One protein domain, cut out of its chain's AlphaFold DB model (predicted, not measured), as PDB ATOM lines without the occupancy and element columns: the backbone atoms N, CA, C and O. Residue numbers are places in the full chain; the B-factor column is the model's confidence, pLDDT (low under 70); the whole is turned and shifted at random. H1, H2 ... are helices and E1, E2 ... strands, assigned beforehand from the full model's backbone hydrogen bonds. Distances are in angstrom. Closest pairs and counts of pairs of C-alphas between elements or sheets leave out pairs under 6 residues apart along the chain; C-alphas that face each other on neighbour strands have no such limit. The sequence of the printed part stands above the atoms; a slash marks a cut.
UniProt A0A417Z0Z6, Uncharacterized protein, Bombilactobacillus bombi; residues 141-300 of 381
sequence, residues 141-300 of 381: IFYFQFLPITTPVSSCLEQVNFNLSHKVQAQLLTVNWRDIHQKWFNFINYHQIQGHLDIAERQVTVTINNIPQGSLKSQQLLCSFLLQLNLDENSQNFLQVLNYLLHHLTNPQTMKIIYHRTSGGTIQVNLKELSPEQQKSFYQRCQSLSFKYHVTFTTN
ATOM      1  N   ILE A 141     -19.645  45.015 -49.522       84.62
ATOM      2  CA  ILE A 141     -20.385  44.137 -48.623       84.62
ATOM      3  C   ILE A 141     -20.221  42.700 -49.093       84.62
ATOM      4  O   ILE A 141     -20.557  42.353 -50.228       84.62
ATOM      5  N   PHE A 142     -19.711  41.862 -48.201       90.19
ATOM      6  CA  PHE A 142     -19.618  40.415 -48.342       90.19
ATOM      7  C   PHE A 142     -20.616  39.788 -47.380       90.19
ATOM      8  O   PHE A 142     -20.602  40.098 -46.188       90.19
ATOM      9  N   TYR A 143     -21.488  38.926 -47.885       91.94
ATOM     10  CA  TYR A 143     -22.602  38.397 -47.116       91.94
ATOM     11  C   TYR A 143     -22.660  36.879 -47.230       91.94
ATOM     12  O   TYR A 143     -22.809  36.334 -48.321       91.94
ATOM     13  N   PHE A 144     -22.536  36.204 -46.090       95.50
ATOM     14  CA  PHE A 144     -22.680  34.759 -45.974       95.50
ATOM     15  C   PHE A 144     -24.002  34.430 -45.295       95.50
ATOM     16  O   PHE A 144     -24.313  35.009 -44.252       95.50
ATOM     17  N   GLN A 145     -24.739  33.472 -45.846       95.31
ATOM     18  CA  GLN A 145     -25.992  32.976 -45.297       95.31
ATOM     19  C   GLN A 145     -25.930  31.457 -45.105       95.31
ATOM     20  O   GLN A 145     -25.535  30.709 -46.001       95.31
ATOM     21  N   PHE A 146     -26.350  31.027 -43.918       94.19
ATOM     22  CA  PHE A 146     -26.362  29.648 -43.445       94.19
ATOM     23  C   PHE A 146     -27.806  29.196 -43.249       94.19
ATOM     24  O   PHE A 146     -28.639  29.965 -42.760       94.19
ATOM     25  N   LEU A 147     -28.103  27.956 -43.629       90.75
ATOM     26  CA  LEU A 147     -29.453  27.403 -43.569       90.75
ATOM     27  C   LEU A 147     -29.885  27.075 -42.127       90.75
ATOM     28  O   LEU A 147     -29.039  26.754 -41.289       90.75
ATOM     29  N   PRO A 148     -31.195  27.141 -41.824       91.12
ATOM     30  CA  PRO A 148     -31.731  26.727 -40.535       91.12
ATOM     31  C   PRO A 148     -31.691  25.207 -40.339       91.12
ATOM     32  O   PRO A 148     -31.826  24.433 -41.286       91.12
ATOM     33  N   ILE A 149     -31.616  24.785 -39.076       85.44
ATOM     34  CA  ILE A 149     -31.716  23.391 -38.635       85.44
ATOM     35  C   ILE A 149     -32.821  23.288 -37.590       85.44
ATOM     36  O   ILE A 149     -32.713  23.800 -36.476       85.44
ATOM     37  N   THR A 150     -33.897  22.583 -37.908       81.75
ATOM     38  CA  THR A 150     -35.030  22.441 -36.983       81.75
ATOM     39  C   THR A 150     -34.886  21.237 -36.056       81.75
ATOM     40  O   THR A 150     -35.346  21.299 -34.917       81.75
ATOM     41  N   THR A 151     -34.192  20.183 -36.492       82.56
ATOM     42  CA  THR A 151     -34.065  18.906 -35.773       82.56
ATOM     43  C   THR A 151     -32.593  18.517 -35.572       82.56
ATOM     44  O   THR A 151     -31.972  17.927 -36.453       82.56
ATOM     45  N   PRO A 152     -31.989  18.865 -34.422       78.50
ATOM     46  CA  PRO A 152     -30.599  18.535 -34.147       78.50
ATOM     47  C   PRO A 152     -30.466  17.052 -33.785       78.50
ATOM     48  O   PRO A 152     -31.107  16.563 -32.855       78.50
ATOM     49  N   VAL A 153     -29.623  16.334 -34.527       80.25
ATOM     50  CA  VAL A 153     -29.366  14.892 -34.329       80.25
ATOM     51  C   VAL A 153     -28.150  14.656 -33.421       80.25
ATOM     52  O   VAL A 153     -27.975  13.579 -32.858       80.25
ATOM     53  N   SER A 154     -27.307  15.674 -33.249       88.31
ATOM     54  CA  SER A 154     -26.103  15.627 -32.420       88.31
ATOM     55  C   SER A 154     -25.892  16.962 -31.699       88.31
ATOM     56  O   SER A 154     -26.782  17.813 -31.692       88.31
ATOM     57  N   SER A 155     -24.739  17.129 -31.046       93.88
ATOM     58  CA  SER A 155     -24.418  18.398 -30.388       93.88
ATOM     59  C   SER A 155     -24.301  19.506 -31.431       93.88
ATOM     60  O   SER A 155     -23.626  19.324 -32.439       93.88
ATOM     61  N   CYS A 156     -24.922  20.653 -31.202       94.25
ATOM     62  CA  CYS A 156     -24.936  21.745 -32.170       94.25
ATOM     63  C   CYS A 156     -24.878  23.105 -31.477       94.25
ATOM     64  O   CYS A 156     -25.172  23.250 -30.289       94.25
ATOM     65  N   LEU A 157     -24.507  24.117 -32.248       95.69
ATOM     66  CA  LEU A 157     -24.571  25.514 -31.863       95.69
ATOM     67  C   LEU A 157     -26.034  25.966 -31.878       95.69
ATOM     68  O   LEU A 157     -26.714  25.827 -32.893       95.69
ATOM     69  N   GLU A 158     -26.516  26.506 -30.761       95.06
ATOM     70  CA  GLU A 158     -27.860  27.079 -30.654       95.06
ATOM     71  C   GLU A 158     -27.843  28.550 -31.074       95.06
ATOM     72  O   GLU A 158     -28.604  28.961 -31.948       95.06
ATOM     73  N   GLN A 159     -26.936  29.335 -30.491       94.56
ATOM     74  CA  GLN A 159     -26.841  30.775 -30.719       94.56
ATOM     75  C   GLN A 159     -25.427  31.283 -30.426       94.56
ATOM     76  O   GLN A 159     -24.718  30.735 -29.579       94.56
ATOM     77  N   VAL A 160     -25.039  32.382 -31.074       91.94
ATOM     78  CA  VAL A 160     -23.849  33.160 -30.699       91.94
ATOM     79  C   VAL A 160     -24.210  34.600 -30.375       91.94
ATOM     80  O   VAL A 160     -25.069  35.208 -31.013       91.94
ATOM     81  N   ASN A 161     -23.506  35.162 -29.401       87.25
ATOM     82  CA  ASN A 161     -23.531  36.578 -29.098       87.25
ATOM     83  C   ASN A 161     -22.098  37.116 -29.075       87.25
ATOM     84  O   ASN A 161     -21.382  37.014 -28.076       87.25
ATOM     85  N   PHE A 162     -21.696  37.686 -30.211       81.19
ATOM     86  CA  PHE A 162     -20.393  38.319 -30.418       81.19
ATOM     87  C   PHE A 162     -20.445  39.858 -30.318       81.19
ATOM     88  O   PHE A 162     -19.415  40.508 -30.499       81.19
ATOM     89  N   ASN A 163     -21.618  40.440 -30.014       65.12
ATOM     90  CA  ASN A 163     -21.907  41.873 -30.175       65.12
ATOM     91  C   ASN A 163     -21.799  42.713 -28.883       65.12
ATOM     92  O   ASN A 163     -22.067  43.912 -28.926       65.12
ATOM     93  N   LEU A 164     -21.422  42.138 -27.735       57.41
ATOM     94  CA  LEU A 164     -21.343  42.872 -26.463       57.41
ATOM     95  C   LEU A 164     -19.890  43.207 -26.102       57.41
ATOM     96  O   LEU A 164     -19.042  42.324 -25.985       57.41
ATOM     97  N   SER A 165     -19.618  44.491 -25.854       58.28
ATOM     98  CA  SER A 165     -18.289  45.080 -25.602       58.28
ATOM     99  C   SER A 165     -17.516  44.504 -24.401       58.28
ATOM    100  O   SER A 165     -16.334  44.808 -24.229       58.28
ATOM    101  N   HIS A 166     -18.143  43.653 -23.581       64.00
ATOM    102  CA  HIS A 166     -17.533  43.087 -22.372       64.00
ATOM    103  C   HIS A 166     -17.708  41.569 -22.208       64.00
ATOM    104  O   HIS A 166     -17.051  40.982 -21.348       64.00
ATOM    105  N   LYS A 167     -18.552  40.917 -23.019       80.81
ATOM    106  CA  LYS A 167     -18.905  39.503 -22.839       80.81
ATOM    107  C   LYS A 167     -19.177  38.849 -24.184       80.81
ATOM    108  O   LYS A 167     -20.055  39.292 -24.916       80.81
ATOM    109  N   VAL A 168     -18.458  37.775 -24.480       88.88
ATOM    110  CA  VAL A 168     -18.693  36.974 -25.680       88.88
ATOM    111  C   VAL A 168     -19.242  35.620 -25.263       88.88
ATOM    112  O   VAL A 168     -18.692  34.985 -24.361       88.88
ATOM    113  N   GLN A 169     -20.338  35.197 -25.893       92.88
ATOM    114  CA  GLN A 169     -21.039  33.977 -25.504       92.88
ATOM    115  C   GLN A 169     -21.454  33.123 -26.694       92.88
ATOM    116  O   GLN A 169     -21.810  33.634 -27.756       92.88
ATOM    117  N   ALA A 170     -21.476  31.814 -26.473       95.44
ATOM    118  CA  ALA A 170     -22.096  30.851 -27.366       95.44
ATOM    119  C   ALA A 170     -22.925  29.864 -26.554       95.44
ATOM    120  O   ALA A 170     -22.499  29.403 -25.496       95.44
ATOM    121  N   GLN A 171     -24.109  29.549 -27.056       96.00
ATOM    122  CA  GLN A 171     -24.998  28.555 -26.480       96.00
ATOM    123  C   GLN A 171     -24.953  27.303 -27.342       96.00
ATOM    124  O   GLN A 171     -25.047  27.382 -28.566       96.00
ATOM    125  N   LEU A 172     -24.809  26.155 -26.696       96.62
ATOM    126  CA  LEU A 172     -24.742  24.843 -27.318       96.62
ATOM    127  C   LEU A 172     -25.927  24.010 -26.849       96.62
ATOM    128  O   LEU A 172     -26.239  24.013 -25.659       96.62
ATOM    129  N   LEU A 173     -26.519  23.248 -27.759       94.62
ATOM    130  CA  LEU A 173     -27.442  22.172 -27.430       94.62
ATOM    131  C   LEU A 173     -26.667  20.853 -27.492       94.62
ATOM    132  O   LEU A 173     -26.185  20.450 -28.549       94.62
ATOM    133  N   THR A 174     -26.479  20.198 -26.351       92.88
ATOM    134  CA  THR A 174     -25.609  19.028 -26.213       92.88
ATOM    135  C   THR A 174     -25.928  18.221 -24.958       92.88
ATOM    136  O   THR A 174     -26.311  18.756 -23.923       92.88
ATOM    137  N   VAL A 175     -25.708  16.909 -25.030       88.75
ATOM    138  CA  VAL A 175     -25.703  16.009 -23.862       88.75
ATOM    139  C   VAL A 175     -24.283  15.721 -23.354       88.75
ATOM    140  O   VAL A 175     -24.110  15.151 -22.280       88.75
ATOM    141  N   ASN A 176     -23.254  16.157 -24.089       89.12
ATOM    142  CA  ASN A 176     -21.841  15.847 -23.843       89.12
ATOM    143  C   ASN A 176     -21.137  16.928 -23.008       89.12
ATOM    144  O   ASN A 176     -19.965  17.239 -23.225       89.12
ATOM    145  N   TRP A 177     -21.834  17.508 -22.028       91.38
ATOM    146  CA  TRP A 177     -21.315  18.629 -21.237       91.38
ATOM    147  C   TRP A 177     -20.016  18.298 -20.484       91.38
ATOM    148  O   TRP A 177     -19.198  19.188 -20.272       91.38
ATOM    149  N   ARG A 178     -19.788  17.028 -20.113       92.75
ATOM    150  CA  ARG A 178     -18.575  16.590 -19.396       92.75
ATOM    151  C   ARG A 178     -17.303  16.754 -20.231       92.75
ATOM    152  O   ARG A 178     -16.317  17.277 -19.720       92.75
ATOM    153  N   ASP A 179     -17.339  16.351 -21.504       92.56
ATOM    154  CA  ASP A 179     -16.214  16.529 -22.440       92.56
ATOM    155  C   ASP A 179     -15.930  18.020 -22.657       92.56
ATOM    156  O   ASP A 179     -14.790  18.470 -22.556       92.56
ATOM    157  N   ILE A 180     -16.992  18.807 -22.858       94.75
ATOM    158  CA  ILE A 180     -16.893  20.260 -23.033       94.75
ATOM    159  C   ILE A 180     -16.285  20.913 -21.790       94.75
ATOM    160  O   ILE A 180     -15.402  21.753 -21.926       94.75
ATOM    161  N   HIS A 181     -16.694  20.503 -20.587       94.69
ATOM    162  CA  HIS A 181     -16.146  21.018 -19.334       94.69
ATOM    163  C   HIS A 181     -14.647  20.731 -19.193       94.69
ATOM    164  O   HIS A 181     -13.881  21.627 -18.842       94.69
ATOM    165  N   GLN A 182     -14.202  19.510 -19.504       95.06
ATOM    166  CA  GLN A 182     -12.781  19.159 -19.455       95.06
ATOM    167  C   GLN A 182     -11.961  19.955 -20.481       95.06
ATOM    168  O   GLN A 182     -10.927  20.529 -20.135       95.06
ATOM    169  N   LYS A 183     -12.430  20.030 -21.733       96.12
ATOM    170  CA  LYS A 183     -11.774  20.818 -22.786       96.12
ATOM    171  C   LYS A 183     -11.721  22.296 -22.425       96.12
ATOM    172  O   LYS A 183     -10.683  22.924 -22.597       96.12
ATOM    173  N   TRP A 184     -12.811  22.832 -21.881       95.94
ATOM    174  CA  TRP A 184     -12.892  24.216 -21.437       95.94
ATOM    175  C   TRP A 184     -11.892  24.520 -20.329       95.94
ATOM    176  O   TRP A 184     -11.148  25.488 -20.443       95.94
ATOM    177  N   PHE A 185     -11.826  23.673 -19.297       94.38
ATOM    178  CA  PHE A 185     -10.872  23.828 -18.200       94.38
ATOM    179  C   PHE A 185      -9.427  23.896 -18.715       94.38
ATOM    180  O   PHE A 185      -8.667  24.788 -18.341       94.38
ATOM    181  N   ASN A 186      -9.060  23.006 -19.639       94.88
ATOM    182  CA  ASN A 186      -7.737  23.032 -20.259       94.88
ATOM    183  C   ASN A 186      -7.523  24.300 -21.100       94.88
ATOM    184  O   ASN A 186      -6.457  24.912 -21.032       94.88
ATOM    185  N   PHE A 187      -8.539  24.717 -21.858       95.06
ATOM    186  CA  PHE A 187      -8.488  25.887 -22.731       95.06
ATOM    187  C   PHE A 187      -8.278  27.192 -21.949       95.06
ATOM    188  O   PHE A 187      -7.373  27.961 -22.279       95.06
ATOM    189  N   ILE A 188      -9.062  27.434 -20.888       91.69
ATOM    190  CA  ILE A 188      -8.946  28.660 -20.082       91.69
ATOM    191  C   ILE A 188      -7.603  28.747 -19.354       91.69
ATOM    192  O   ILE A 188      -7.014  29.826 -19.294       91.69
ATOM    193  N   ASN A 189      -7.083  27.610 -18.875       90.81
ATOM    194  CA  ASN A 189      -5.785  27.537 -18.207       90.81
ATOM    195  C   ASN A 189      -4.635  27.750 -19.193       90.81
ATOM    196  O   ASN A 189      -3.683  28.460 -18.887       90.81
ATOM    197  N   TYR A 190      -4.716  27.175 -20.392       92.06
ATOM    198  CA  TYR A 190      -3.682  27.353 -21.409       92.06
ATOM    199  C   TYR A 190      -3.615  28.803 -21.907       92.06
ATOM    200  O   TYR A 190      -2.539  29.393 -21.973       92.06
ATOM    201  N   HIS A 191      -4.767  29.405 -22.218       88.44
ATOM    202  CA  HIS A 191      -4.828  30.772 -22.735       88.44
ATOM    203  C   HIS A 191      -4.761  31.856 -21.649       88.44
ATOM    204  O   HIS A 191      -4.625  33.029 -21.998       88.44
ATOM    205  N   GLN A 192      -4.831  31.480 -20.364       87.44
ATOM    206  CA  GLN A 192      -4.826  32.392 -19.211       87.44
ATOM    207  C   GLN A 192      -5.952  33.438 -19.300       87.44
ATOM    208  O   GLN A 192      -5.729  34.644 -19.185       87.44
ATOM    209  N   ILE A 193      -7.177  32.968 -19.555       87.31
ATOM    210  CA  ILE A 193      -8.359  33.817 -19.768       87.31
ATOM    211  C   ILE A 193      -9.434  33.576 -18.710       87.31
ATOM    212  O   ILE A 193      -9.552  32.488 -18.155       87.31
ATOM    213  N   GLN A 194     -10.255  34.597 -18.460       88.06
ATOM    214  CA  GLN A 194     -11.395  34.498 -17.553       88.06
ATOM    215  C   GLN A 194     -12.668  34.137 -18.317       88.06
ATOM    216  O   GLN A 194     -13.053  34.804 -19.281       88.06
ATOM    217  N   GLY A 195     -13.361  33.108 -17.848       90.50
ATOM    218  CA  GLY A 195     -14.604  32.643 -18.437       90.50
ATOM    219  C   GLY A 195     -15.226  31.522 -17.615       90.50
ATOM    220  O   GLY A 195     -14.632  31.044 -16.651       90.50
ATOM    221  N   HIS A 196     -16.433  31.116 -17.983       93.25
ATOM    222  CA  HIS A 196     -17.176  30.066 -17.288       93.25
ATOM    223  C   HIS A 196     -18.085  29.301 -18.247       93.25
ATOM    224  O   HIS A 196     -18.349  29.743 -19.369       93.25
ATOM    225  N   LEU A 197     -18.559  28.153 -17.761       95.62
ATOM    226  CA  LEU A 197     -19.634  27.385 -18.369       95.62
ATOM    227  C   LEU A 197     -20.864  27.444 -17.470       95.62
ATOM    228  O   LEU A 197     -20.761  27.122 -16.289       95.62
ATOM    229  N   ASP A 198     -22.012  27.766 -18.055       95.31
ATOM    230  CA  ASP A 198     -23.312  27.548 -17.423       95.31
ATOM    231  C   ASP A 198     -23.953  26.316 -18.059       95.31
ATOM    232  O   ASP A 198     -24.121  26.253 -19.279       95.31
ATOM    233  N   ILE A 199     -24.284  25.317 -17.243       94.31
ATOM    234  CA  ILE A 199     -24.831  24.038 -17.706       94.31
ATOM    235  C   ILE A 199     -26.250  23.906 -17.161       94.31
ATOM    236  O   ILE A 199     -26.450  23.886 -15.948       94.31
ATOM    237  N   ALA A 200     -27.225  23.790 -18.059       90.88
ATOM    238  CA  ALA A 200     -28.630  23.597 -17.725       90.88
ATOM    239  C   ALA A 200     -29.221  22.509 -18.627       90.88
ATOM    240  O   ALA A 200     -29.382  22.707 -19.826       90.88
ATOM    241  N   GLU A 201     -29.532  21.346 -18.053       85.06
ATOM    242  CA  GLU A 201     -30.076  20.183 -18.770       85.06
ATOM    243  C   GLU A 201     -29.243  19.763 -20.002       85.06
ATOM    244  O   GLU A 201     -28.212  19.104 -19.865       85.06
ATOM    245  N   ARG A 202     -29.709  20.121 -21.208       89.44
ATOM    246  CA  ARG A 202     -29.068  19.862 -22.508       89.44
ATOM    247  C   ARG A 202     -28.461  21.117 -23.128       89.44
ATOM    248  O   ARG A 202     -28.123  21.110 -24.307       89.44
ATOM    249  N   GLN A 203     -28.352  22.196 -22.371       93.88
ATOM    250  CA  GLN A 203     -27.804  23.457 -22.829       93.88
ATOM    251  C   GLN A 203     -26.505  23.757 -22.086       93.88
ATOM    252  O   GLN A 203     -26.436  23.687 -20.859       93.88
ATOM    253  N   VAL A 204     -25.468  24.103 -22.843       96.75
ATOM    254  CA  VAL A 204     -24.193  24.580 -22.302       96.75
ATOM    255  C   VAL A 204     -23.935  25.967 -22.862       96.75
ATOM    256  O   VAL A 204     -23.811  26.137 -24.073       96.75
ATOM    257  N   THR A 205     -23.845  26.962 -21.987       96.25
ATOM    258  CA  THR A 205     -23.453  28.323 -22.359       96.25
ATOM    259  C   THR A 205     -21.987  28.521 -22.030       96.25
ATOM    260  O   THR A 205     -21.579  28.403 -20.879       96.25
ATOM    261  N   VAL A 206     -21.196  28.835 -23.050       95.62
ATOM    262  CA  VAL A 206     -19.773  29.146 -22.926       95.62
ATOM    263  C   VAL A 206     -19.611  30.658 -22.911       95.62
ATOM    264  O   VAL A 206     -20.065  31.333 -23.838       95.62
ATOM    265  N   THR A 207     -18.949  31.190 -21.885       93.38
ATOM    266  CA  THR A 207     -18.707  32.627 -21.733       93.38
ATOM    267  C   THR A 207     -17.214  32.921 -21.623       93.38
ATOM    268  O   THR A 207     -16.550  32.395 -20.733       93.38
ATOM    269  N   ILE A 208     -16.716  33.851 -22.446       90.75
ATOM    270  CA  ILE A 208     -15.424  34.528 -22.242       90.75
ATOM    271  C   ILE A 208     -15.698  35.978 -21.833       90.75
ATOM    272  O   ILE A 208     -16.403  36.712 -22.535       90.75
ATOM    273  N   ASN A 209     -15.123  36.397 -20.705       85.19
ATOM    274  CA  ASN A 209     -15.104  37.801 -20.301       85.19
ATOM    275  C   ASN A 209     -14.004  38.526 -21.082       85.19
ATOM    276  O   ASN A 209     -12.934  37.962 -21.309       85.19
ATOM    277  N   ASN A 210     -14.276  39.756 -21.528       69.12
ATOM    278  CA  ASN A 210     -13.419  40.420 -22.507       69.12
ATOM    279  C   ASN A 210     -11.956  40.533 -22.045       69.12
ATOM    280  O   ASN A 210     -11.666  40.967 -20.930       69.12
ATOM    281  N   ILE A 211     -11.036  40.167 -22.934       67.88
ATOM    282  CA  ILE A 211      -9.598  40.220 -22.698       67.88
ATOM    283  C   ILE A 211      -9.100  41.609 -23.129       67.88
ATOM    284  O   ILE A 211      -9.391  42.018 -24.251       67.88
ATOM    285  N   PRO A 212      -8.304  42.331 -22.317       59.53
ATOM    286  CA  PRO A 212      -7.877  43.706 -22.623       59.53
ATOM    287  C   PRO A 212      -7.046  43.880 -23.909       59.53
ATOM    288  O   PRO A 212      -6.748  45.003 -24.303       59.53
ATOM    289  N   GLN A 213      -6.617  42.788 -24.547       57.47
ATOM    290  CA  GLN A 213      -5.722  42.812 -25.699       57.47
ATOM    291  C   GLN A 213      -6.479  42.560 -27.003       57.47
ATOM    292  O   GLN A 213      -6.843  41.425 -27.284       57.47
ATOM    293  N   GLY A 214      -6.608  43.587 -27.842       58.97
ATOM    294  CA  GLY A 214      -7.080  43.454 -29.222       58.97
ATOM    295  C   GLY A 214      -8.600  43.362 -29.357       58.97
ATOM    296  O   GLY A 214      -9.283  42.644 -28.634       58.97
ATOM    297  N   SER A 215      -9.141  44.077 -30.337       64.56
ATOM    298  CA  SER A 215     -10.581  44.310 -30.481       64.56
ATOM    299  C   SER A 215     -11.417  43.069 -30.843       64.56
ATOM    300  O   SER A 215     -12.639  43.129 -30.749       64.56
ATOM    301  N   LEU A 216     -10.781  41.961 -31.255       74.62
ATOM    302  CA  LEU A 216     -11.433  40.701 -31.658       74.62
ATOM    303  C   LEU A 216     -10.964  39.454 -30.889       74.62
ATOM    304  O   LEU A 216     -11.418  38.347 -31.179       74.62
ATOM    305  N   LYS A 217     -10.043  39.592 -29.928       83.00
ATOM    306  CA  LYS A 217      -9.342  38.435 -29.344       83.00
ATOM    307  C   LYS A 217     -10.289  37.483 -28.611       83.00
ATOM    308  O   LYS A 217     -10.153  36.270 -28.723       83.00
ATOM    309  N   SER A 218     -11.284  38.025 -27.914       86.75
ATOM    310  CA  SER A 218     -12.303  37.239 -27.208       86.75
ATOM    311  C   SER A 218     -13.169  36.423 -28.177       86.75
ATOM    312  O   SER A 218     -13.455  35.254 -27.923       86.75
ATOM    313  N   GLN A 219     -13.542  37.007 -29.320       88.06
ATOM    314  CA  GLN A 219     -14.304  36.338 -30.375       88.06
ATOM    315  C   GLN A 219     -13.475  35.250 -31.066       88.06
ATOM    316  O   GLN A 219     -13.969  34.139 -31.250       88.06
ATOM    317  N   GLN A 220     -12.213  35.547 -31.393       89.12
ATOM    318  CA  GLN A 220     -11.269  34.585 -31.973       89.12
ATOM    319  C   GLN A 220     -11.069  33.384 -31.046       89.12
ATOM    320  O   GLN A 220     -11.187  32.242 -31.485       89.12
ATOM    321  N   LEU A 221     -10.834  33.632 -29.755       91.12
ATOM    322  CA  LEU A 221     -10.639  32.572 -28.772       91.12
ATOM    323  C   LEU A 221     -11.897  31.731 -28.586       91.12
ATOM    324  O   LEU A 221     -11.798  30.507 -28.657       91.12
ATOM    325  N   LEU A 222     -13.075  32.346 -28.428       92.75
ATOM    326  CA  LEU A 222     -14.306  31.566 -28.306       92.75
ATOM    327  C   LEU A 222     -14.540  30.721 -29.562       92.75
ATOM    328  O   LEU A 222     -14.804  29.530 -29.448       92.75
ATOM    329  N   CYS A 223     -14.395  31.302 -30.753       94.19
ATOM    330  CA  CYS A 223     -14.559  30.568 -32.005       94.19
ATOM    331  C   CYS A 223     -13.564  29.400 -32.113       94.19
ATOM    332  O   CYS A 223     -13.963  28.284 -32.442       94.19
ATOM    333  N   SER A 224     -12.298  29.617 -31.736       94.00
ATOM    334  CA  SER A 224     -11.271  28.571 -31.732       94.00
ATOM    335  C   SER A 224     -11.575  27.433 -30.753       94.00
ATOM    336  O   SER A 224     -11.354  26.274 -31.092       94.00
ATOM    337  N   PHE A 225     -12.134  27.737 -29.576       96.31
ATOM    338  CA  PHE A 225     -12.578  26.724 -28.620       96.31
ATOM    339  C   PHE A 225     -13.743  25.907 -29.184       96.31
ATOM    340  O   PHE A 225     -13.716  24.679 -29.146       96.31
ATOM    341  N   LEU A 226     -14.752  26.579 -29.748       97.00
ATOM    342  CA  LEU A 226     -15.931  25.917 -30.306       97.00
ATOM    343  C   LEU A 226     -15.570  24.959 -31.453       97.00
ATOM    344  O   LEU A 226     -16.167  23.892 -31.560       97.00
ATOM    345  N   LEU A 227     -14.552  25.289 -32.254       96.69
ATOM    346  CA  LEU A 227     -14.026  24.418 -33.313       96.69
ATOM    347  C   LEU A 227     -13.342  23.136 -32.796       96.69
ATOM    348  O   LEU A 227     -13.167  22.195 -33.565       96.69
ATOM    349  N   GLN A 228     -12.967  23.058 -31.514       95.81
ATOM    350  CA  GLN A 228     -12.413  21.839 -30.892       95.81
ATOM    351  C   GLN A 228     -13.502  20.861 -30.413       95.81
ATOM    352  O   GLN A 228     -13.210  19.750 -29.945       95.81
ATOM    353  N   LEU A 229     -14.767  21.280 -30.466       95.75
ATOM    354  CA  LEU A 229     -15.903  20.485 -30.023       95.75
ATOM    355  C   LEU A 229     -16.437  19.629 -31.174       95.75
ATOM    356  O   LEU A 229     -16.394  20.025 -32.334       95.75
ATOM    357  N   ASN A 230     -16.985  18.458 -30.848       93.56
ATOM    358  CA  ASN A 230     -17.635  17.590 -31.829       93.56
ATOM    359  C   ASN A 230     -19.081  18.057 -32.072       93.56
ATOM    360  O   ASN A 230     -20.027  17.489 -31.521       93.56
ATOM    361  N   LEU A 231     -19.217  19.165 -32.802       94.06
ATOM    362  CA  LEU A 231     -20.500  19.738 -33.221       94.06
ATOM    363  C   LEU A 231     -20.917  19.237 -34.607       94.06
ATOM    364  O   LEU A 231     -20.072  18.791 -35.384       94.06
ATOM    365  N   ASP A 232     -22.207  19.359 -34.918       93.06
ATOM    366  CA  ASP A 232     -22.754  19.047 -36.235       93.06
ATOM    367  C   ASP A 232     -22.102  19.853 -37.372       93.06
ATOM    368  O   ASP A 232     -21.488  20.907 -37.176       93.06
ATOM    369  N   GLU A 233     -22.240  19.335 -38.592       91.38
ATOM    370  CA  GLU A 233     -21.582  19.882 -39.780       91.38
ATOM    371  C   GLU A 233     -21.941  21.352 -40.025       91.38
ATOM    372  O   GLU A 233     -21.072  22.161 -40.330       91.38
ATOM    373  N   ASN A 234     -23.200  21.736 -39.821       91.12
ATOM    374  CA  ASN A 234     -23.639  23.114 -40.017       91.12
ATOM    375  C   ASN A 234     -23.020  24.079 -38.996       91.12
ATOM    376  O   ASN A 234     -22.571  25.164 -39.377       91.12
ATOM    377  N   SER A 235     -22.938  23.683 -37.719       94.31
ATOM    378  CA  SER A 235     -22.229  24.467 -36.702       94.31
ATOM    379  C   SER A 235     -20.751  24.592 -37.050       94.31
ATOM    380  O   SER A 235     -20.194  25.684 -36.953       94.31
ATOM    381  N   GLN A 236     -20.118  23.500 -37.494       94.44
ATOM    382  CA  GLN A 236     -18.723  23.516 -37.934       94.44
ATOM    383  C   GLN A 236     -18.528  24.447 -39.132       94.44
ATOM    384  O   GLN A 236     -17.660  25.311 -39.083       94.44
ATOM    385  N   ASN A 237     -19.359  24.351 -40.167       94.81
ATOM    386  CA  ASN A 237     -19.282  25.195 -41.359       94.81
ATOM    387  C   ASN A 237     -19.420  26.682 -41.007       94.81
ATOM    388  O   ASN A 237     -18.609  27.500 -41.452       94.81
ATOM    389  N   PHE A 238     -20.382  27.035 -40.145       95.50
ATOM    390  CA  PHE A 238     -20.523  28.395 -39.622       95.50
ATOM    391  C   PHE A 238     -19.268  28.865 -38.883       95.50
ATOM    392  O   PHE A 238     -18.724  29.929 -39.194       95.50
ATOM    393  N   LEU A 239     -18.775  28.064 -37.937       96.12
ATOM    394  CA  LEU A 239     -17.604  28.406 -37.137       96.12
ATOM    395  C   LEU A 239     -16.328  28.487 -37.981       96.12
ATOM    396  O   LEU A 239     -15.494  29.344 -37.717       96.12
ATOM    397  N   GLN A 240     -16.173  27.666 -39.019       96.12
ATOM    398  CA  GLN A 240     -15.012  27.696 -39.911       96.12
ATOM    399  C   GLN A 240     -14.963  28.981 -40.742       96.12
ATOM    400  O   GLN A 240     -13.914  29.627 -40.825       96.12
ATOM    401  N   VAL A 241     -16.099  29.385 -41.326       95.19
ATOM    402  CA  VAL A 241     -16.204  30.662 -42.049       95.19
ATOM    403  C   VAL A 241     -15.963  31.826 -41.092       95.19
ATOM    404  O   VAL A 241     -15.153  32.706 -41.387       95.19
ATOM    405  N   LEU A 242     -16.606  31.814 -39.923       93.50
ATOM    406  CA  LEU A 242     -16.431  32.855 -38.918       93.50
ATOM    407  C   LEU A 242     -14.972  32.964 -38.453       93.50
ATOM    408  O   LEU A 242     -14.425  34.062 -38.410       93.50
ATOM    409  N   ASN A 243     -14.327  31.838 -38.152       93.50
ATOM    410  CA  ASN A 243     -12.941  31.790 -37.701       93.50
ATOM    411  C   ASN A 243     -11.995  32.395 -38.737       93.50
ATOM    412  O   ASN A 243     -11.146  33.215 -38.388       93.50
ATOM    413  N   TYR A 244     -12.171  32.040 -40.011       92.12
ATOM    414  CA  TYR A 244     -11.407  32.646 -41.095       92.12
ATOM    415  C   TYR A 244     -11.591  34.172 -41.110       92.12
ATOM    416  O   TYR A 244     -10.613  34.922 -41.100       92.12
ATOM    417  N   LEU A 245     -12.837  34.653 -41.082       90.56
ATOM    418  CA  LEU A 245     -13.124  36.085 -41.154       90.56
ATOM    419  C   LEU A 245     -12.547  36.848 -39.952       90.56
ATOM    420  O   LEU A 245     -11.941  37.900 -40.139       90.56
ATOM    421  N   LEU A 246     -12.658  36.301 -38.738       87.50
ATOM    422  CA  LEU A 246     -12.114  36.904 -37.518       87.50
ATOM    423  C   LEU A 246     -10.584  37.040 -37.533       87.50
ATOM    424  O   LEU A 246     -10.061  37.949 -36.895       87.50
ATOM    425  N   HIS A 247      -9.858  36.162 -38.233       86.38
ATOM    426  CA  HIS A 247      -8.392  36.224 -38.332       86.38
ATOM    427  C   HIS A 247      -7.898  37.115 -39.475       86.38
ATOM    428  O   HIS A 247      -6.777  37.620 -39.422       86.38
ATOM    429  N   HIS A 248      -8.717  37.311 -40.510       82.62
ATOM    430  CA  HIS A 248      -8.335  38.073 -41.698       82.62
ATOM    431  C   HIS A 248      -8.894  39.498 -41.741       82.62
ATOM    432  O   HIS A 248      -8.467  40.282 -42.588       82.62
ATOM    433  N   LEU A 249      -9.804  39.858 -40.833       76.38
ATOM    434  CA  LEU A 249     -10.317  41.219 -40.698       76.38
ATOM    435  C   LEU A 249      -9.640  41.937 -39.535       76.38
ATOM    436  O   LEU A 249      -9.626  41.464 -38.403       76.38
ATOM    437  N   THR A 250      -9.098  43.115 -39.825       62.53
ATOM    438  CA  THR A 250      -8.376  43.944 -38.856       62.53
ATOM    439  C   THR A 250      -9.295  44.863 -38.047       62.53
ATOM    440  O   THR A 250      -8.865  45.370 -37.014       62.53
ATOM    441  N   ASN A 251     -10.555  45.060 -38.465       63.00
ATOM    442  CA  ASN A 251     -11.513  45.937 -37.786       63.00
ATOM    443  C   ASN A 251     -12.846  45.213 -37.463       63.00
ATOM    444  O   ASN A 251     -13.576  44.843 -38.378       63.00
ATOM    445  N   PRO A 252     -13.218  45.024 -36.182       54.22
ATOM    446  CA  PRO A 252     -14.491  44.411 -35.783       54.22
ATOM    447  C   PRO A 252     -15.736  45.180 -36.223       54.22
ATOM    448  O   PRO A 252     -16.775  44.567 -36.450       54.22
ATOM    449  N   GLN A 253     -15.664  46.514 -36.313       58.97
ATOM    450  CA  GLN A 253     -16.847  47.363 -36.533       58.97
ATOM    451  C   GLN A 253     -17.476  47.159 -37.917       58.97
ATOM    452  O   GLN A 253     -18.595  47.600 -38.176       58.97
ATOM    453  N   THR A 254     -16.768  46.466 -38.806       73.50
ATOM    454  CA  THR A 254     -17.233  46.129 -40.145       73.50
ATOM    455  C   THR A 254     -18.005  44.817 -40.212       73.50
ATOM    456  O   THR A 254     -18.534  44.507 -41.272       73.50
ATOM    457  N   MET A 255     -18.082  44.023 -39.138       83.56
ATOM    458  CA  MET A 255     -18.723  42.707 -39.172       83.56
ATOM    459  C   MET A 255     -20.007  42.667 -38.338       83.56
ATOM    460  O   MET A 255     -20.018  43.074 -37.181       83.56
ATOM    461  N   LYS A 256     -21.087  42.123 -38.906       88.62
ATOM    462  CA  LYS A 256     -22.308  41.759 -38.177       88.62
ATOM    463  C   LYS A 256     -22.486  40.250 -38.231       88.62
ATOM    464  O   LYS A 256     -22.512  39.675 -39.316       88.62
ATOM    465  N   ILE A 257     -22.614  39.630 -37.062       90.75
ATOM    466  CA  ILE A 257     -22.786  38.183 -36.916       90.75
ATOM    467  C   ILE A 257     -24.129  37.933 -36.247       90.75
ATOM    468  O   ILE A 257     -24.398  38.459 -35.164       90.75
ATOM    469  N   ILE A 258     -24.961  37.120 -36.885       92.31
ATOM    470  CA  ILE A 258     -26.220  36.633 -36.330       92.31
ATOM    471  C   ILE A 258     -26.251  35.136 -36.586       92.31
ATOM    472  O   ILE A 258     -26.059  34.701 -37.713       92.31
ATOM    473  N   TYR A 259     -26.505  34.339 -35.560       93.94
ATOM    474  CA  TYR A 259     -26.736  32.913 -35.736       93.94
ATOM    475  C   TYR A 259     -27.738  32.443 -34.704       93.94
ATOM    476  O   TYR A 259     -27.553  32.687 -33.511       93.94
ATOM    477  N   HIS A 260     -28.771  31.761 -35.176       93.56
ATOM    478  CA  HIS A 260     -29.711  31.037 -34.347       93.56
ATOM    479  C   HIS A 260     -30.130  29.775 -35.091       93.56
ATOM    480  O   HIS A 260     -30.632  29.843 -36.210       93.56
ATOM    481  N   ARG A 261     -29.951  28.610 -34.473       93.69
ATOM    482  CA  ARG A 261     -30.086  27.311 -35.140       93.69
ATOM    483  C   ARG A 261     -31.361  27.181 -35.981       93.69
ATOM    484  O   ARG A 261     -31.292  26.764 -37.130       93.69
ATOM    485  N   THR A 262     -32.519  27.572 -35.447       92.88
ATOM    486  CA  THR A 262     -33.814  27.402 -36.137       92.88
ATOM    487  C   THR A 262     -34.097  28.414 -37.248       92.88
ATOM    488  O   THR A 262     -34.968  28.153 -38.073       92.88
ATOM    489  N   SER A 263     -33.390  29.546 -37.295       91.06
ATOM    490  CA  SER A 263     -33.532  30.564 -38.352       91.06
ATOM    491  C   SER A 263     -32.301  30.665 -39.256       91.06
ATOM    492  O   SER A 263     -32.324  31.396 -40.244       91.06
ATOM    493  N   GLY A 264     -31.257  29.890 -38.960       91.06
ATOM    494  CA  GLY A 264     -29.989  29.907 -39.667       91.06
ATOM    495  C   GLY A 264     -29.068  31.012 -39.160       91.06
ATOM    496  O   GLY A 264     -29.174  31.511 -38.037       91.06
ATOM    497  N   GLY A 265     -28.120  31.395 -40.004       92.56
ATOM    498  CA  GLY A 265     -27.120  32.387 -39.641       92.56
ATOM    499  C   GLY A 265     -26.763  33.303 -40.786       92.56
ATOM    500  O   GLY A 265     -26.919  32.962 -41.955       92.56
ATOM    501  N   THR A 266     -26.263  34.478 -40.436       94.38
ATOM    502  CA  THR A 266     -25.743  35.462 -41.373       94.38
ATOM    503  C   THR A 266     -24.444  36.039 -40.830       94.38
ATOM    504  O   THR A 266     -24.321  36.341 -39.638       94.38
ATOM    505  N   ILE A 267     -23.456  36.177 -41.711       93.50
ATOM    506  CA  ILE A 267     -22.238  36.936 -41.435       93.50
ATOM    507  C   ILE A 267     -22.113  37.985 -42.531       93.50
ATOM    508  O   ILE A 267     -21.882  37.655 -43.693       93.50
ATOM    509  N   GLN A 268     -22.272  39.248 -42.156       91.69
ATOM    510  CA  GLN A 268     -22.072  40.386 -43.042       91.69
ATOM    511  C   GLN A 268     -20.735  41.045 -42.716       91.69
ATOM    512  O   GLN A 268     -20.479  41.376 -41.561       91.69
ATOM    513  N   VAL A 269     -19.914  41.284 -43.733       88.81
ATOM    514  CA  VAL A 269     -18.644  42.005 -43.639       88.81
ATOM    515  C   VAL A 269     -18.695  43.220 -44.559       88.81
ATOM    516  O   VAL A 269     -18.943  43.090 -45.753       88.81
ATOM    517  N   ASN A 270     -18.435  44.396 -44.001       84.75
ATOM    518  CA  ASN A 270     -18.495  45.698 -44.657       84.75
ATOM    519  C   ASN A 270     -17.086  46.267 -44.825       84.75
ATOM    520  O   ASN A 270     -16.575  46.965 -43.955       84.75
ATOM    521  N   LEU A 271     -16.435  45.979 -45.936       78.81
ATOM    522  CA  LEU A 271     -15.069  46.419 -46.186       78.81
ATOM    523  C   LEU A 271     -15.056  47.876 -46.639       78.81
ATOM    524  O   LEU A 271     -15.650  48.222 -47.662       78.81
ATOM    525  N   LYS A 272     -14.325  48.705 -45.896       72.56
ATOM    526  CA  LYS A 272     -13.982  50.080 -46.268       72.56
ATOM    527  C   LYS A 272     -12.476  50.179 -46.507       72.56
ATOM    528  O   LYS A 272     -11.713  49.401 -45.941       72.56
ATOM    529  N   GLU A 273     -12.064  51.110 -47.364       65.06
ATOM    530  CA  GLU A 273     -10.657  51.531 -47.530       65.06
ATOM    531  C   GLU A 273      -9.649  50.464 -48.022       65.06
ATOM    532  O   GLU A 273      -8.444  50.710 -48.041       65.06
ATOM    533  N   LEU A 274     -10.094  49.293 -48.492       66.94
ATOM    534  CA  LEU A 274      -9.201  48.299 -49.102       66.94
ATOM    535  C   LEU A 274      -8.828  48.671 -50.543       66.94
ATOM    536  O   LEU A 274      -9.661  49.151 -51.312       66.94
ATOM    537  N   SER A 275      -7.588  48.380 -50.944       69.31
ATOM    538  CA  SER A 275      -7.180  48.482 -52.353       69.31
ATOM    539  C   SER A 275      -7.932  47.474 -53.242       69.31
ATOM    540  O   SER A 275      -8.318  46.415 -52.746       69.31
ATOM    541  N   PRO A 276      -8.100  47.733 -54.557       68.56
ATOM    542  CA  PRO A 276      -8.761  46.795 -55.469       68.56
ATOM    543  C   PRO A 276      -8.143  45.392 -55.452       68.56
ATOM    544  O   PRO A 276      -8.870  44.406 -55.469       68.56
ATOM    545  N   GLU A 277      -6.817  45.289 -55.338       74.94
ATOM    546  CA  GLU A 277      -6.113  44.006 -55.212       74.94
ATOM    547  C   GLU A 277      -6.466  43.279 -53.909       74.94
ATOM    548  O   GLU A 277      -6.752  42.081 -53.919       74.94
ATOM    549  N   GLN A 278      -6.510  43.999 -52.785       78.81
ATOM    550  CA  GLN A 278      -6.938  43.426 -51.508       78.81
ATOM    551  C   GLN A 278      -8.400  42.982 -51.564       78.81
ATOM    552  O   GLN A 278      -8.693  41.862 -51.155       78.81
ATOM    553  N   GLN A 279      -9.298  43.797 -52.128       75.62
ATOM    554  CA  GLN A 279     -10.708  43.439 -52.302       75.62
ATOM    555  C   GLN A 279     -10.867  42.198 -53.186       75.62
ATOM    556  O   GLN A 279     -11.571  41.269 -52.801       75.62
ATOM    557  N   LYS A 280     -10.148  42.137 -54.314       79.50
ATOM    558  CA  LYS A 280     -10.139  40.988 -55.228       79.50
ATOM    559  C   LYS A 280      -9.652  39.719 -54.544       79.50
ATOM    560  O   LYS A 280     -10.322  38.689 -54.588       79.50
ATOM    561  N   SER A 281      -8.502  39.799 -53.874       83.81
ATOM    562  CA  SER A 281      -7.927  38.655 -53.162       83.81
ATOM    563  C   SER A 281      -8.850  38.163 -52.045       83.81
ATOM    564  O   SER A 281      -8.999  36.959 -51.844       83.81
ATOM    565  N   PHE A 282      -9.517  39.080 -51.340       86.69
ATOM    566  CA  PHE A 282     -10.448  38.733 -50.278       86.69
ATOM    567  C   PHE A 282     -11.736  38.122 -50.848       86.69
ATOM    568  O   PHE A 282     -12.172  37.088 -50.349       86.69
ATOM    569  N   TYR A 283     -12.276  38.669 -51.945       85.31
ATOM    570  CA  TYR A 283     -13.412  38.103 -52.684       85.31
ATOM    571  C   TYR A 283     -13.152  36.651 -53.097       85.31
ATOM    572  O   TYR A 283     -13.945  35.768 -52.772       85.31
ATOM    573  N   GLN A 284     -12.013  36.384 -53.741       85.88
ATOM    574  CA  GLN A 284     -11.644  35.042 -54.202       85.88
ATOM    575  C   GLN A 284     -11.572  34.034 -53.047       85.88
ATOM    576  O   GLN A 284     -12.030  32.893 -53.170       85.88
ATOM    577  N   ARG A 285     -11.031  34.449 -51.895       90.31
ATOM    578  CA  ARG A 285     -10.975  33.596 -50.700       90.31
ATOM    579  C   ARG A 285     -12.367  33.356 -50.113       90.31
ATOM    580  O   ARG A 285     -12.681  32.220 -49.778       90.31
ATOM    581  N   CYS A 286     -13.212  34.383 -50.038       90.19
ATOM    582  CA  CYS A 286     -14.599  34.265 -49.577       90.19
ATOM    583  C   CYS A 286     -15.439  33.344 -50.469       90.19
ATOM    584  O   CYS A 286     -16.154  32.488 -49.956       90.19
ATOM    585  N   GLN A 287     -15.277  33.443 -51.787       85.44
ATOM    586  CA  GLN A 287     -15.903  32.539 -52.747       85.44
ATOM    587  C   GLN A 287     -15.396  31.094 -52.589       85.44
ATOM    588  O   GLN A 287     -16.174  30.144 -52.604       85.44
ATOM    589  N   SER A 288     -14.094  30.903 -52.367       90.19
ATOM    590  CA  SER A 288     -13.533  29.565 -52.118       90.19
ATOM    591  C   SER A 288     -14.083  28.942 -50.827       90.19
ATOM    592  O   SER A 288     -14.397  27.754 -50.792       90.19
ATOM    593  N   LEU A 289     -14.242  29.744 -49.769       92.81
ATOM    594  CA  LEU A 289     -14.846  29.312 -48.505       92.81
ATOM    595  C   LEU A 289     -16.310  28.922 -48.675       92.81
ATOM    596  O   LEU A 289     -16.732  27.923 -48.095       92.81
ATOM    597  N   SER A 290     -17.070  29.679 -49.470       90.25
ATOM    598  CA  SER A 290     -18.486  29.390 -49.677       90.25
ATOM    599  C   SER A 290     -18.702  28.067 -50.396       90.25
ATOM    600  O   SER A 290     -19.571  27.296 -49.998       90.25
ATOM    601  N   PHE A 291     -17.861  27.756 -51.389       88.19
ATOM    602  CA  PHE A 291     -17.864  26.443 -52.031       88.19
ATOM    603  C   PHE A 291     -17.451  25.329 -51.069       88.19
ATOM    604  O   PHE A 291     -18.123  24.304 -51.010       88.19
ATOM    605  N   LYS A 292     -16.375  25.534 -50.299       93.81
ATOM    606  CA  LYS A 292     -15.839  24.520 -49.381       93.81
ATOM    607  C   LYS A 292     -16.821  24.133 -48.273       93.81
ATOM    608  O   LYS A 292     -16.870  22.970 -47.901       93.81
ATOM    609  N   TYR A 293     -17.548  25.106 -47.728       93.75
ATOM    610  CA  TYR A 293     -18.441  24.906 -46.582       93.75
ATOM    611  C   TYR A 293     -19.927  24.942 -46.961       93.75
ATOM    612  O   TYR A 293     -20.778  25.025 -46.079       93.75
ATOM    613  N   HIS A 294     -20.237  24.886 -48.261       89.94
ATOM    614  CA  HIS A 294     -21.599  24.827 -48.802       89.94
ATOM    615  C   HIS A 294     -22.531  25.933 -48.274       89.94
ATOM    616  O   HIS A 294     -23.685  25.682 -47.929       89.94
ATOM    617  N   VAL A 295     -22.029  27.170 -48.214       92.25
ATOM    618  CA  VAL A 295     -22.777  28.329 -47.696       92.25
ATOM    619  C   VAL A 295     -23.142  29.272 -48.837       92.25
ATOM    620  O   VAL A 295     -22.385  29.426 -49.797       92.25
ATOM    621  N   THR A 296     -24.276  29.958 -48.722       92.56
ATOM    622  CA  THR A 296     -24.656  30.977 -49.703       92.56
ATOM    623  C   THR A 296     -23.788  32.213 -49.502       92.56
ATOM    624  O   THR A 296     -23.757  32.770 -48.406       92.56
ATOM    625  N   PHE A 297     -23.104  32.659 -50.555       91.31
ATOM    626  CA  PHE A 297     -22.284  33.869 -50.543       91.31
ATOM    627  C   PHE A 297     -22.757  34.856 -51.608       91.31
ATOM    628  O   PHE A 297     -22.853  34.511 -52.786       91.31
ATOM    629  N   THR A 298     -23.037  36.089 -51.193       86.31
ATOM    630  CA  THR A 298     -23.410  37.198 -52.076       86.31
ATOM    631  C   THR A 298     -22.558  38.428 -51.783       86.31
ATOM    632  O   THR A 298     -22.022  38.607 -50.686       86.31
ATOM    633  N   THR A 299     -22.386  39.285 -52.789       83.00
ATOM    634  CA  THR A 299     -21.604  40.513 -52.649       83.00
ATOM    635  C   THR A 299     -22.020  41.577 -53.662       83.00
ATOM    636  O   THR A 299     -22.496  41.248 -54.746       83.00
ATOM    637  N   ASN A 300     -21.820  42.852 -53.313       73.25
ATOM    638  CA  ASN A 300     -21.875  43.980 -54.250       73.25
ATOM    639  C   ASN A 300     -20.510  44.280 -54.911       73.25
ATOM    640  O   ASN A 300     -20.388  45.272 -55.628       73.25
TER     641      ASN A 300
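Overview. This is residues 141 to 300 of the 381 residues of an uncharacterized protein of Bombilactobacillus bombi (UniProt A0A417Z0Z6). Two four-stranded sheets stand edge to edge, E6 beside E2, as one broad wall, and four helices in the row H1, H2, H3, H4 cover one face of it while the other face is bare. H1 and H2 lie over one sheet and H4 over the other, and H3 lies over the second sheet beside the seam. The printed part has 160 residues, with eight named strands and four named helices in the order E1 E2 E3 H1 E4 E5 H2 H3 E6 E7 H4 E8, and its class is mixed, helices and strands. Both sheets are antiparallel, in the orders E6 - E7 - E1 - E8 and E2 - E3 - E5 - E4. The whole is compact, with a radius of gyration of the C-alphas of 15.8 A and spans of 48 by 38 by 21 A.

Along the chain. E1, residues 141 to 146, begins at C-alpha 141 (-20.385, 44.137, -48.623). E2, residues 156 to 164, is 22.2 A long, and E3, residues 167 to 173, is 19.9 A. H1, residues 177 to 191, is 20.5 A long and begins at C-alpha 177 (-21.315, 18.629, -21.237). E4 holds residues 195 to 200, and E5, residues 203 to 209, is 19.3 A long. H2 holds residues 217 to 226, and H3, residues 233 to 248, is 22.6 A long. E6 holds residues 255 to 260, and E7, residues 264 to 271, is 23.2 A long. H4, residues 276 to 292, is 24.2 A long. E8, residues 296 to 299, ends at C-alpha 299 (-21.604, 40.513, -52.649).

Arrangement. In the sheet that holds E1, N 143 and O 298 of E1 and E8 are 2.9 A apart, N 142 and O 269 of E1 and E7 are 2.8 A apart, and N 266 and O 258 of the hairpin E6 and E7 are 2.7 A apart, each within hydrogen-bond range. H3 and H4 are on the same face, two layers with the sheet, at heights over the sheet of 10.0 A and 9.3 A. H3 runs along the strands, at 14 degrees to E7 on the local plane; H4 does too, at 8 degrees to E8. E7, H4 and E8 form a split strand-helix-strand unit, two strands running the same way with E1 between them, and its crossover is right-handed. The closest C-alphas of edge strands E2 and E6 are those of Gln 159 and His 260, 4.6 A apart. In the twisted second sheet, N 161 and O 169 of the hairpin E2 and E3, N 206 and O 170 of E5 and E3, and N 205 and O 198 of the hairpin E4 and E5 are each 2.8 A apart, within hydrogen-bond range. H1 and H2 are on the same face of it, again two layers, at heights of 9.9 A and 8.7 A. E3, H1 and E4, with E5 between the strands, form the other split unit, also right-handed. H2 and H3, a helical hairpin, touch at a shallow tilt of 26 degrees, opposite ways, with the C-alphas of Cys 223 and Asn 243 closest at 6.0 A. H3 and H4 are close but not clearly touching, with the C-alphas of Val 241 and Leu 289 closest at 6.7 A. H1 and H2 are also close but not clearly touching, with the C-alphas of Phe 187 and Phe 225 closest at 7.2 A. H1 and H4 are apart. In H1, H2, H3 and H4 every O i to N i+4 pair is within hydrogen-bond range.

Size, cuts and confidence. The two C-alphas farthest apart, those of Glu 201 and Pro 276, are 50.1 A apart, while the first and last printed C-alphas are 5.8 A apart. The printed part has no cut and no long link. The mean pLDDT of the printed part is 87.0; residues 163 to 166, 210 to 215, 250 to 253 and 273 to 276 are under 70.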